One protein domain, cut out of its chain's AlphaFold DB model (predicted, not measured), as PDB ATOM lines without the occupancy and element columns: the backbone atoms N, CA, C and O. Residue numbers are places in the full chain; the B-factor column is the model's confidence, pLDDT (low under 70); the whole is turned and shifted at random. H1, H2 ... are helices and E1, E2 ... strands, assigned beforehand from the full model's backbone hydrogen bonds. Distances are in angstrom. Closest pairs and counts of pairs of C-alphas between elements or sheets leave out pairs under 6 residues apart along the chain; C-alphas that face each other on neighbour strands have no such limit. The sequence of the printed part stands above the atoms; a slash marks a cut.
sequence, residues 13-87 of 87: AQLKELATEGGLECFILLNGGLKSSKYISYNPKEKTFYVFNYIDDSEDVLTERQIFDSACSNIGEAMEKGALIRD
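This is residues 13 to 87 of the 87 residues of an uncharacterized protein of Planctomycetes bacterium (UniProt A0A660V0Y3). One strongly twisted antiparallel sheet of five strands forms a wall, with the helices H1 and H3 over one face near different parts of it and the opposite face bare; the short helix H2 only grazes the sheet, just after E4. The long strand E2 runs through the middle of the sheet, and the turns at its two ends, residues 30 to 34 and 44 to 47, make the ends of the longest axis. The printed part has 75 residues, with three named helices and five named strands in the order H1 E1 E2 E3 E4 H2 H3 E5; the sheet's order is E4 - E3 - E2 - E1 - E5, and the class is mixed, helices and strands. It is compact, with a radius of gyration of the C-alphas of 11.4 A, yet elongated in outline, spanning 38 by 24 by 24 A.

H1, residues 13 to 20, begins at C-alpha 13 at (232.267, 272.271, 368.604) and is 10.8 A long. E1 is residues 24 to 29, 15.5 A, and E2 is residues 35 to 43, 25.0 A, beginning at C-alpha 35 at (253.150, 276.944, 376.339). E3, residues 48 to 53, measures 16.0 A and E4, residues 58 to 63, 16.5 A. H2 is residues 64 to 67, H3 residues 75 to 80, and E5 residues 84 to 86, ending at C-alpha 86 at (246.527, 273.997, 367.442).

E1, E2, E3 and E4 form a meander, each strand the antiparallel neighbour of the one before, with hairpins E1 and E2, E2 and E3, E3 and E4. N 26 and O 38 are 2.9 A apart in the first, N 50 and O 41 2.8 A in the second, and N 51 and O 60 2.8 A in the third, within hydrogen-bond range. E5 is an edge strand beside E1, antiparallel at 137 degrees, with N 27 and O 85 2.9 A apart; E4 is the other edge strand. H1 and H3 are on the same face of the sheet, giving two layers, helices on one face of a sheet. The closest C-alphas of H1 and E2 are those of Ala 19 and Ser 41, 4.6 A apart. H3 lies over E5 at a height over the sheet of 8.1 A and runs across the strands, at 85 degrees to E5 on the local plane; the C-alphas of Ala 78 and Leu 84 are their closest, 5.1 A. H2 and H3 are close but not clearly touching, closest at the C-alphas of Ile 67 and Gly 76, 5.2 A; H1 is apart from both. In H1 and H3 every O i to N i+4 pair is within hydrogen-bond range; H2 is too short for such a pair.

The two C-alphas farthest apart are those of Gly 32 and Lys 45, 38.1 A. The printed part has no cut and ends at Asp 87, the chain's last residue. The link from H2 to H3 is short, the other links are tight, and no link is long. The mean pLDDT of the printed part is 96.4, and no printed residue is under 70.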
ATOM      1  N   ALA A  13     232.591 272.947 369.857       97.19
ATOM      2  CA  ALA A  13     232.267 272.271 368.604       97.19
ATOM      3  C   ALA A  13     233.515 272.105 367.722       97.19
ATOM      4  O   ALA A  13     233.764 271.006 367.236       97.19
ATOM      5  N   GLN A  14     234.331 273.160 367.601       96.31
ATOM      6  CA  GLN A  14     235.617 273.098 366.897       96.31
ATOM      7  C   GLN A  14     236.583 272.129 367.578       96.31
ATOM      8  O   GLN A  14     237.237 271.345 366.896       96.31
ATOM      9  N   LEU A  15     236.668 272.161 368.913       97.31
ATOM     10  CA  LEU A  15     237.529 271.239 369.653       97.31
ATOM     11  C   LEU A  15     237.123 269.782 369.405       97.31
ATOM     12  O   LEU A  15     237.981 268.962 369.111       97.31
ATOM     13  N   LYS A  16     235.823 269.465 369.474       97.62
ATOM     14  CA  LYS A  16     235.299 268.114 369.210       97.62
ATOM     15  C   LYS A  16     235.617 267.650 367.796       97.62
ATOM     16  O   LYS A  16     236.092 266.533 367.634       97.62
ATOM     17  N   GLU A  17     235.363 268.490 366.796       96.00
ATOM     18  CA  GLU A  17     235.645 268.179 365.391       96.00
ATOM     19  C   GLU A  17     237.126 267.825 365.200       96.00
ATOM     20  O   GLU A  17     237.446 266.738 364.730       96.00
ATOM     21  N   LEU A  18     238.023 268.692 365.674       95.75
ATOM     22  CA  LEU A  18     239.468 268.516 365.518       95.75
ATOM     23  C   LEU A  18     240.034 267.353 366.344       95.75
ATOM     24  O   LEU A  18     240.947 266.678 365.889       95.75
ATOM     25  N   ALA A  19     239.511 267.115 367.547       96.94
ATOM     26  CA  ALA A  19     240.004 266.075 368.450       96.94
ATOM     27  C   ALA A  19     239.434 264.675 368.156       96.94
ATOM     28  O   ALA A  19     239.883 263.703 368.756       96.94
ATOM     29  N   THR A  20     238.445 264.535 367.267       94.38
ATOM     30  CA  THR A  20     237.879 263.216 366.919       94.38
ATOM     31  C   THR A  20     238.772 262.448 365.931       94.38
ATOM     32  O   THR A  20     238.835 261.220 365.974       94.38
ATOM     33  N   GLU A  21     239.490 263.143 365.044       80.38
ATOM     34  CA  GLU A  21     240.254 262.543 363.938       80.38
ATOM     35  C   GLU A  21     241.679 262.130 364.344       80.38
ATOM     36  O   GLU A  21     242.666 262.664 363.849       80.38
ATOM     37  N   GLY A  22     241.799 261.155 365.249       82.88
ATOM     38  CA  GLY A  22     243.114 260.688 365.715       82.88
ATOM     39  C   GLY A  22     243.764 261.608 366.752       82.88
ATOM     40  O   GLY A  22     244.966 261.514 366.978       82.88
ATOM     41  N   GLY A  23     242.948 262.456 367.383       92.19
ATOM     42  CA  GLY A  23     243.354 263.402 368.412       92.19
ATOM     43  C   GLY A  23     244.026 264.659 367.875       92.19
ATOM     44  O   GLY A  23     244.244 264.843 366.680       92.19
ATOM     45  N   LEU A  24     244.299 265.574 368.796       97.38
ATOM     46  CA  LEU A  24     244.699 266.936 368.510       97.38
ATOM     47  C   LEU A  24     245.871 267.336 369.396       97.38
ATOM     48  O   LEU A  24     245.710 267.516 370.602       97.38
ATOM     49  N   GLU A  25     247.015 267.567 368.761       97.94
ATOM     50  CA  GLU A  25     248.124 268.288 369.378       97.94
ATOM     51  C   GLU A  25     247.789 269.779 369.452       97.94
ATOM     52  O   GLU A  25     247.482 270.446 368.453       97.94
ATOM     53  N   CYS A  26     247.808 270.314 370.665       97.94
ATOM     54  CA  CYS A  26     247.515 271.711 370.921       97.94
ATOM     55  C   CYS A  26     248.276 272.215 372.142       97.94
ATOM     56  O   CYS A  26     248.904 271.469 372.889       97.94
ATOM     57  N   PHE A  27     248.229 273.520 372.365       98.19
ATOM     58  CA  PHE A  27     248.771 274.109 373.573       98.19
ATOM     59  C   PHE A  27     247.922 275.279 374.043       98.19
ATOM     60  O   PHE A  27     247.285 275.982 373.254       98.19
ATOM     61  N   ILE A  28     247.957 275.515 375.350       98.06
ATOM     62  CA  ILE A  28     247.474 276.758 375.940       98.06
ATOM     63  C   ILE A  28     248.633 277.751 375.942       98.06
ATOM     64  O   ILE A  28     249.691 277.480 376.516       98.06
ATOM     65  N   LEU A  29     248.438 278.894 375.287       97.50
ATOM     66  CA  LEU A  29     249.359 280.022 375.340       97.50
ATOM     67  C   LEU A  29     249.243 280.705 376.706       97.50
ATOM     68  O   LEU A  29     248.190 281.232 377.064       97.50
ATOM     69  N   LEU A  30     250.339 280.708 377.452       96.00
ATOM     70  CA  LEU A  30     250.437 281.317 378.771       96.00
ATOM     71  C   LEU A  30     251.127 282.685 378.690       96.00
ATOM     72  O   LEU A  30     251.773 283.044 377.699       96.00
ATOM     73  N   ASN A  31     251.023 283.451 379.775       93.38
ATOM     74  CA  ASN A  31     251.751 284.708 379.916       93.38
ATOM     75  C   ASN A  31     253.266 284.492 379.765       93.38
ATOM     76  O   ASN A  31     253.805 283.450 380.131       93.38
ATOM     77  N   GLY A  32     253.955 285.493 379.210       91.75
ATOM     78  CA  GLY A  32     255.394 285.409 378.939       91.75
ATOM     79  C   GLY A  32     255.764 284.568 377.711       91.75
ATOM     80  O   GLY A  32     256.939 284.279 377.520       91.75
ATOM     81  N   GLY A  33     254.793 284.177 376.875       89.69
ATOM     82  CA  GLY A  33     255.043 283.400 375.653       89.69
ATOM     83  C   GLY A  33     255.308 281.913 375.905       89.69
ATOM     84  O   GLY A  33     255.797 281.217 375.017       89.69
ATOM     85  N   LEU A  34     254.992 281.433 377.109       94.94
ATOM     86  CA  LEU A  34     255.116 280.030 377.486       94.94
ATOM     87  C   LEU A  34     253.953 279.208 376.917       94.94
ATOM     88  O   LEU A  34     252.894 279.739 376.575       94.94
ATOM     89  N   LYS A  35     254.148 277.891 376.839       95.94
ATOM     90  CA  LYS A  35     253.150 276.944 376.339       95.94
ATOM     91  C   LYS A  35     252.907 275.841 377.362       95.94
ATOM     92  O   LYS A  35     253.857 275.295 377.909       95.94
ATOM     93  N   SER A  36     251.642 275.487 377.567       96.88
ATOM     94  CA  SER A  36     251.253 274.211 378.176       96.88
ATOM     95  C   SER A  36     250.751 273.298 377.064       96.88
ATOM     96  O   SER A  36     249.616 273.458 376.613       96.88
ATOM     97  N   SER A  37     251.624 272.415 376.575       98.12
ATOM     98  CA  SER A  37     251.309 271.467 375.500       98.12
ATOM     99  C   SER A  37     250.417 270.340 376.001       98.12
ATOM    100  O   SER A  37     250.568 269.867 377.131       98.12
ATOM    101  N   LYS A  38     249.474 269.929 375.156       98.12
ATOM    102  CA  LYS A  38     248.461 268.923 375.455       98.12
ATOM    103  C   LYS A  38     248.117 268.129 374.201       98.12
ATOM    104  O   LYS A  38     247.987 268.712 373.125       98.12
ATOM    105  N   TYR A  39     247.842 266.846 374.381       98.50
ATOM    106  CA  TYR A  39     247.134 266.050 373.386       98.50
ATOM    107  C   TYR A  39     245.687 265.857 373.843       98.50
ATOM    108  O   TYR A  39     245.440 265.481 374.990       98.50
ATOM    109  N   ILE A  40     244.722 266.143 372.968       98.44
ATOM    110  CA  ILE A  40     243.290 266.020 373.268       98.44
ATOM    111  C   ILE A  40     242.635 265.096 372.248       98.44
ATOM    112  O   ILE A  40     242.735 265.330 371.049       98.44
ATOM    113  N   SER A  41     241.895 264.093 372.712       98.31
ATOM    114  CA  SER A  41     241.078 263.223 371.861       98.31
ATOM    115  C   SER A  41     239.630 263.216 372.336       98.31
ATOM    116  O   SER A  41     239.371 263.111 373.533       98.31
ATOM    117  N   TYR A  42     238.669 263.352 371.421       98.44
ATOM    118  CA  TYR A  42     237.242 263.337 371.754       98.44
ATOM    119  C   TYR A  42     236.604 261.998 371.384       98.44
ATOM    120  O   TYR A  42     236.631 261.577 370.228       98.44
ATOM    121  N   ASN A  43     235.965 261.353 372.362       97.38
ATOM    122  CA  ASN A  43     235.164 260.154 372.158       97.38
ATOM    123  C   ASN A  43     233.678 260.535 372.001       97.38
ATOM    124  O   ASN A  43     233.002 260.817 372.997       97.38
ATOM    125  N   PRO A  44     233.102 260.494 370.782       96.50
ATOM    126  CA  PRO A  44     231.709 260.878 370.564       96.50
ATOM    127  C   PRO A  44     230.694 259.897 371.169       96.50
ATOM    128  O   PRO A  44     229.555 260.297 371.411       96.50
ATOM    129  N   LYS A  45     231.076 258.634 371.421       96.19
ATOM    130  CA  LYS A  45     230.180 257.629 372.020       96.19
ATOM    131  C   LYS A  45     229.952 257.905 373.502       96.19
ATOM    132  O   LYS A  45     228.819 257.855 373.968       96.19
ATOM    133  N   GLU A  46     231.024 258.227 374.216       96.38
ATOM    134  CA  GLU A  46     231.000 258.499 375.658       96.38
ATOM    135  C   GLU A  46     230.793 259.986 375.976       96.38
ATOM    136  O   GLU A  46     230.455 260.333 377.104       96.38
ATOM    137  N   LYS A  47     230.924 260.863 374.969       97.12
ATOM    138  CA  LYS A  47     230.866 262.330 375.099       97.12
ATOM    139  C   LYS A  47     231.923 262.871 376.069       97.12
ATOM    140  O   LYS A  47     231.671 263.822 376.815       97.12
ATOM    141  N   THR A  48     233.106 262.269 376.030       98.25
ATOM    142  CA  THR A  48     234.252 262.581 376.889       98.25
ATOM    143  C   THR A  48     235.467 262.979 376.058       98.25
ATOM    144  O   THR A  48     235.611 262.598 374.897       98.25
ATOM    145  N   PHE A  49     236.339 263.769 376.668       98.50
ATOM    146  CA  PHE A  49     237.652 264.137 376.171       98.50
ATOM    147  C   PHE A  49     238.697 263.394 376.979       98.50
ATOM    148  O   PHE A  49     238.716 263.506 378.201       98.50
ATOM    149  N   TYR A  50     239.574 262.681 376.296       98.31
ATOM    150  CA  TYR A  50     240.859 262.303 376.848       98.31
ATOM    151  C   TYR A  50     241.821 263.482 376.698       98.31
ATOM    152  O   TYR A  50     241.916 264.058 375.610       98.31
ATOM    153  N   VAL A  51     242.511 263.843 377.773       98.38
ATOM    154  CA  VAL A  51     243.502 264.918 377.806       98.38
ATOM    155  C   VAL A  51     244.791 264.368 378.394       98.38
ATOM    156  O   VAL A  51     244.794 263.887 379.521       98.38
ATOM    157  N   PHE A  52     245.879 264.487 377.644       98.50
ATOM    158  CA  PHE A  52     247.231 264.213 378.115       98.50
ATOM    159  C   PHE A  52     247.988 265.531 378.277       98.50
ATOM    160  O   PHE A  52     248.057 266.332 377.336       98.50
ATOM    161  N   ASN A  53     248.545 265.777 379.462       98.00
ATOM    162  CA  ASN A  53     249.315 266.975 379.773       98.00
ATOM    163  C   ASN A  53     250.821 266.670 379.707       98.00
ATOM    164  O   ASN A  53     251.373 266.034 380.595       98.00
ATOM    165  N   TYR A  54     251.526 267.220 378.716       97.62
ATOM    166  CA  TYR A  54     252.964 266.961 378.515       97.62
ATOM    167  C   TYR A  54     253.893 267.544 379.592       97.62
ATOM    168  O   TYR A  54     255.096 267.303 379.567       97.62
ATOM    169  N   ILE A  55     253.383 268.396 380.486       95.25
ATOM    170  CA  ILE A  55     254.214 269.034 381.516       95.25
ATOM    171  C   ILE A  55     254.573 268.068 382.650       95.25
ATOM    172  O   ILE A  55     255.637 268.207 383.250       95.25
ATOM    173  N   ASP A  56     253.683 267.125 382.944       96.50
ATOM    174  CA  ASP A  56     253.770 266.214 384.085       96.50
ATOM    175  C   ASP A  56     253.280 264.794 383.765       96.50
ATOM    176  O   ASP A  56     253.120 263.985 384.676       96.50
ATOM    177  N   ASP A  57     253.048 264.500 382.484       97.44
ATOM    178  CA  ASP A  57     252.532 263.232 381.967       97.44
ATOM    179  C   ASP A  57     251.187 262.802 382.589       97.44
ATOM    180  O   ASP A  57     250.848 261.618 382.603       97.44
ATOM    181  N   SER A  58     250.404 263.752 383.115       97.19
ATOM    182  CA  SER A  58     249.080 263.460 383.670       97.19
ATOM    183  C   SER A  58     248.033 263.210 382.581       97.19
ATOM    184  O   SER A  58     248.054 263.807 381.499       97.19
ATOM    185  N   GLU A  59     247.079 262.338 382.906       97.81
ATOM    186  CA  GLU A  59     245.989 261.910 382.032       97.81
ATOM    187  C   GLU A  59     244.636 262.161 382.695       97.81
ATOM    188  O   GLU A  59     244.387 261.695 383.806       97.81
ATOM    189  N   ASP A  60     243.736 262.834 381.978       97.50
ATOM    190  CA  ASP A  60     242.381 263.128 382.435       97.50
ATOM    191  C   ASP A  60     241.332 262.665 381.421       97.50
ATOM    192  O   ASP A  60     241.503 262.781 380.204       97.50
ATOM    193  N   VAL A  61     240.186 262.207 381.930       98.12
ATOM    194  CA  VAL A  61     238.976 261.980 381.130       98.12
ATOM    195  C   VAL A  61     237.906 262.959 381.590       98.12
ATOM    196  O   VAL A  61     237.381 262.859 382.699       98.12
ATOM    197  N   LEU A  62     237.580 263.921 380.731       98.38
ATOM    198  CA  LEU A  62     236.731 265.060 381.056       98.38
ATOM    199  C   LEU A  62     235.458 265.058 380.215       98.38
ATOM    200  O   LEU A  62     235.484 264.906 378.998       98.38
ATOM    201  N   THR A  63     234.315 265.297 380.842       98.31
ATOM    202  CA  THR A  63     233.100 265.680 380.112       98.31
ATOM    203  C   THR A  63     233.229 267.102 379.572       98.31
ATOM    204  O   THR A  63     234.015 267.907 380.067       98.31
ATOM    205  N   GLU A  64     232.386 267.467 378.607       97.62
ATOM    206  CA  GLU A  64     232.278 268.855 378.138       97.62
ATOM    207  C   GLU A  64     232.066 269.857 379.280       97.62
ATOM    208  O   GLU A  64     232.686 270.912 379.282       97.62
ATOM    209  N   ARG A  65     231.258 269.516 380.292       97.88
ATOM    210  CA  ARG A  65     231.079 270.381 381.464       97.88
ATOM    211  C   ARG A  65     232.391 270.576 382.230       97.88
ATOM    212  O   ARG A  65     232.675 271.692 382.641       97.88
ATOM    213  N   GLN A  66     233.177 269.517 382.410       98.38
ATOM    214  CA  GLN A  66     234.454 269.580 383.129       98.38
ATOM    215  C   GLN A  66     235.552 270.304 382.341       98.38
ATOM    216  O   GLN A  66     236.440 270.881 382.953       98.38
ATOM    217  N   ILE A  67     235.476 270.348 381.005       98.00
ATOM    218  CA  ILE A  67     236.370 271.187 380.187       98.00
ATOM    219  C   ILE A  67     236.239 272.674 380.558       98.00
ATOM    220  O   ILE A  67     237.237 273.392 380.533       98.00
ATOM    221  N   PHE A  68     235.032 273.131 380.907       97.56
ATOM    222  CA  PHE A  68     234.750 274.517 381.310       97.56
ATOM    223  C   PHE A  68     234.779 274.748 382.825       97.56
ATOM    224  O   PHE A  68     234.650 275.887 383.269       97.56
ATOM    225  N   ASP A  69     234.939 273.699 383.627       97.50
ATOM    226  CA  ASP A  69     235.052 273.829 385.074       97.50
ATOM    227  C   ASP A  69     236.512 274.103 385.444       97.50
ATOM    228  O   ASP A  69     237.363 273.221 385.320       97.50
ATOM    229  N   SER A  70     236.805 275.312 385.927       94.00
ATOM    230  CA  SER A  70     238.162 275.720 386.317       94.00
ATOM    231  C   SER A  70     238.761 274.875 387.444       94.00
ATOM    232  O   SER A  70     239.971 274.904 387.646       94.00
ATOM    233  N   ALA A  71     237.936 274.134 388.195       96.12
ATOM    234  CA  ALA A  71     238.423 273.182 389.189       96.12
ATOM    235  C   ALA A  71     238.924 271.866 388.564       96.12
ATOM    236  O   ALA A  71     239.651 271.126 389.221       96.12
ATOM    237  N   CYS A  72     238.542 271.567 387.318       94.75
ATOM    238  CA  CYS A  72     238.934 270.358 386.591       94.75
ATOM    239  C   CYS A  72     239.929 270.638 385.462       94.75
ATOM    240  O   CYS A  72     240.792 269.812 385.192       94.75
ATOM    241  N   SER A  73     239.794 271.764 384.757       96.06
ATOM    242  CA  SER A  73     240.607 272.067 383.581       96.06
ATOM    243  C   SER A  73     240.697 273.563 383.304       96.06
ATOM    244  O   SER A  73     239.790 274.333 383.598       96.06
ATOM    245  N   ASN A  74     241.780 273.974 382.650       96.69
ATOM    246  CA  ASN A  74     241.961 275.327 382.120       96.69
ATOM    247  C   ASN A  74     241.655 275.435 380.612       96.69
ATOM    248  O   ASN A  74     241.828 276.500 380.020       96.69
ATOM    249  N   ILE A  75     241.205 274.350 379.971       97.94
ATOM    250  CA  ILE A  75     240.986 274.292 378.518       97.94
ATOM    251  C   ILE A  75     239.809 275.179 378.092       97.94
ATOM    252  O   ILE A  75     239.938 275.929 377.124       97.94
ATOM    253  N   GLY A  76     238.678 275.130 378.804       97.75
ATOM    254  CA  GLY A  76     237.503 275.954 378.504       97.75
ATOM    255  C   GLY A  76     237.809 277.447 378.582       97.75
ATOM    256  O   GLY A  76     237.579 278.176 377.618       97.75
ATOM    257  N   GLU A  77     238.445 277.879 379.673       97.56
ATOM    258  CA  GLU A  77     238.906 279.263 379.843       97.56
ATOM    259  C   GLU A  77     239.886 279.676 378.729       97.56
ATOM    260  O   GLU A  77     239.796 280.777 378.177       97.56
ATOM    261  N   ALA A  78     240.814 278.791 378.352       97.88
ATOM    262  CA  ALA A  78     241.744 279.055 377.263       97.88
ATOM    263  C   ALA A  78     241.034 279.207 375.909       97.88
ATOM    264  O   ALA A  78     241.420 280.074 375.126       97.88
ATOM    265  N   MET A  79     239.990 278.425 375.621       97.62
ATOM    266  CA  MET A  79     239.185 278.611 374.408       97.62
ATOM    267  C   MET A  79     238.478 279.969 374.402       97.62
ATOM    268  O   MET A  79     238.565 280.695 373.409       97.62
ATOM    269  N   GLU A  80     237.838 280.348 375.512       96.69
ATOM    270  CA  GLU A  80     237.120 281.626 375.648       96.69
ATOM    271  C   GLU A  80     238.046 282.832 375.445       96.69
ATOM    272  O   GLU A  80     237.684 283.803 374.778       96.69
ATOM    273  N   LYS A  81     239.282 282.742 375.945       95.94
ATOM    274  CA  LYS A  81     240.316 283.772 375.766       95.94
ATOM    275  C   LYS A  81     241.033 283.701 374.412       95.94
ATOM    276  O   LYS A  81     241.871 284.552 374.119       95.94
ATOM    277  N   GLY A  82     240.744 282.698 373.579       96.12
ATOM    278  CA  GLY A  82     241.468 282.446 372.329       96.12
ATOM    279  C   GLY A  82     242.936 282.050 372.538       96.12
ATOM    280  O   GLY A  82     243.765 282.279 371.656       96.12
ATOM    281  N   ALA A  83     243.254 281.493 373.703       97.25
ATOM    282  CA  ALA A  83     244.572 281.025 374.109       97.25
ATOM    283  C   ALA A  83     244.799 279.527 373.837       97.25
ATOM    284  O   ALA A  83     245.943 279.087 373.917       97.25
ATOM    285  N   LEU A  84     243.763 278.745 373.498       98.19
ATOM    286  CA  LEU A  84     243.932 277.366 373.025       98.19
ATOM    287  C   LEU A  84     244.284 277.360 371.530       98.19
ATOM    288  O   LEU A  84     243.489 277.797 370.692       98.19
ATOM    289  N   ILE A  85     245.480 276.881 371.194       97.75
ATOM    290  CA  ILE A  85     246.063 276.946 369.852       97.75
ATOM    291  C   ILE A  85     246.403 275.538 369.362       97.75
ATOM    292  O   ILE A  85     247.039 274.776 370.082       97.75
ATOM    293  N   ARG A  86     246.034 275.207 368.121       96.25
ATOM    294  CA  ARG A  86     246.527 273.997 367.442       96.25
ATOM    295  C   ARG A  86     248.010 274.149 367.082       96.25
ATOM    296  O   ARG A  86     248.360 275.166 366.466       96.25
ATOM    297  N   ASP A  87     248.839 273.164 367.421       91.38
ATOM    298  CA  ASP A  87     250.278 273.179 367.093       91.38
ATOM    299  C   ASP A  87     250.536 272.865 365.605       91.38
ATOM    300  O   ASP A  87     249.802 272.037 365.017       91.38
TER     301      ASP A  87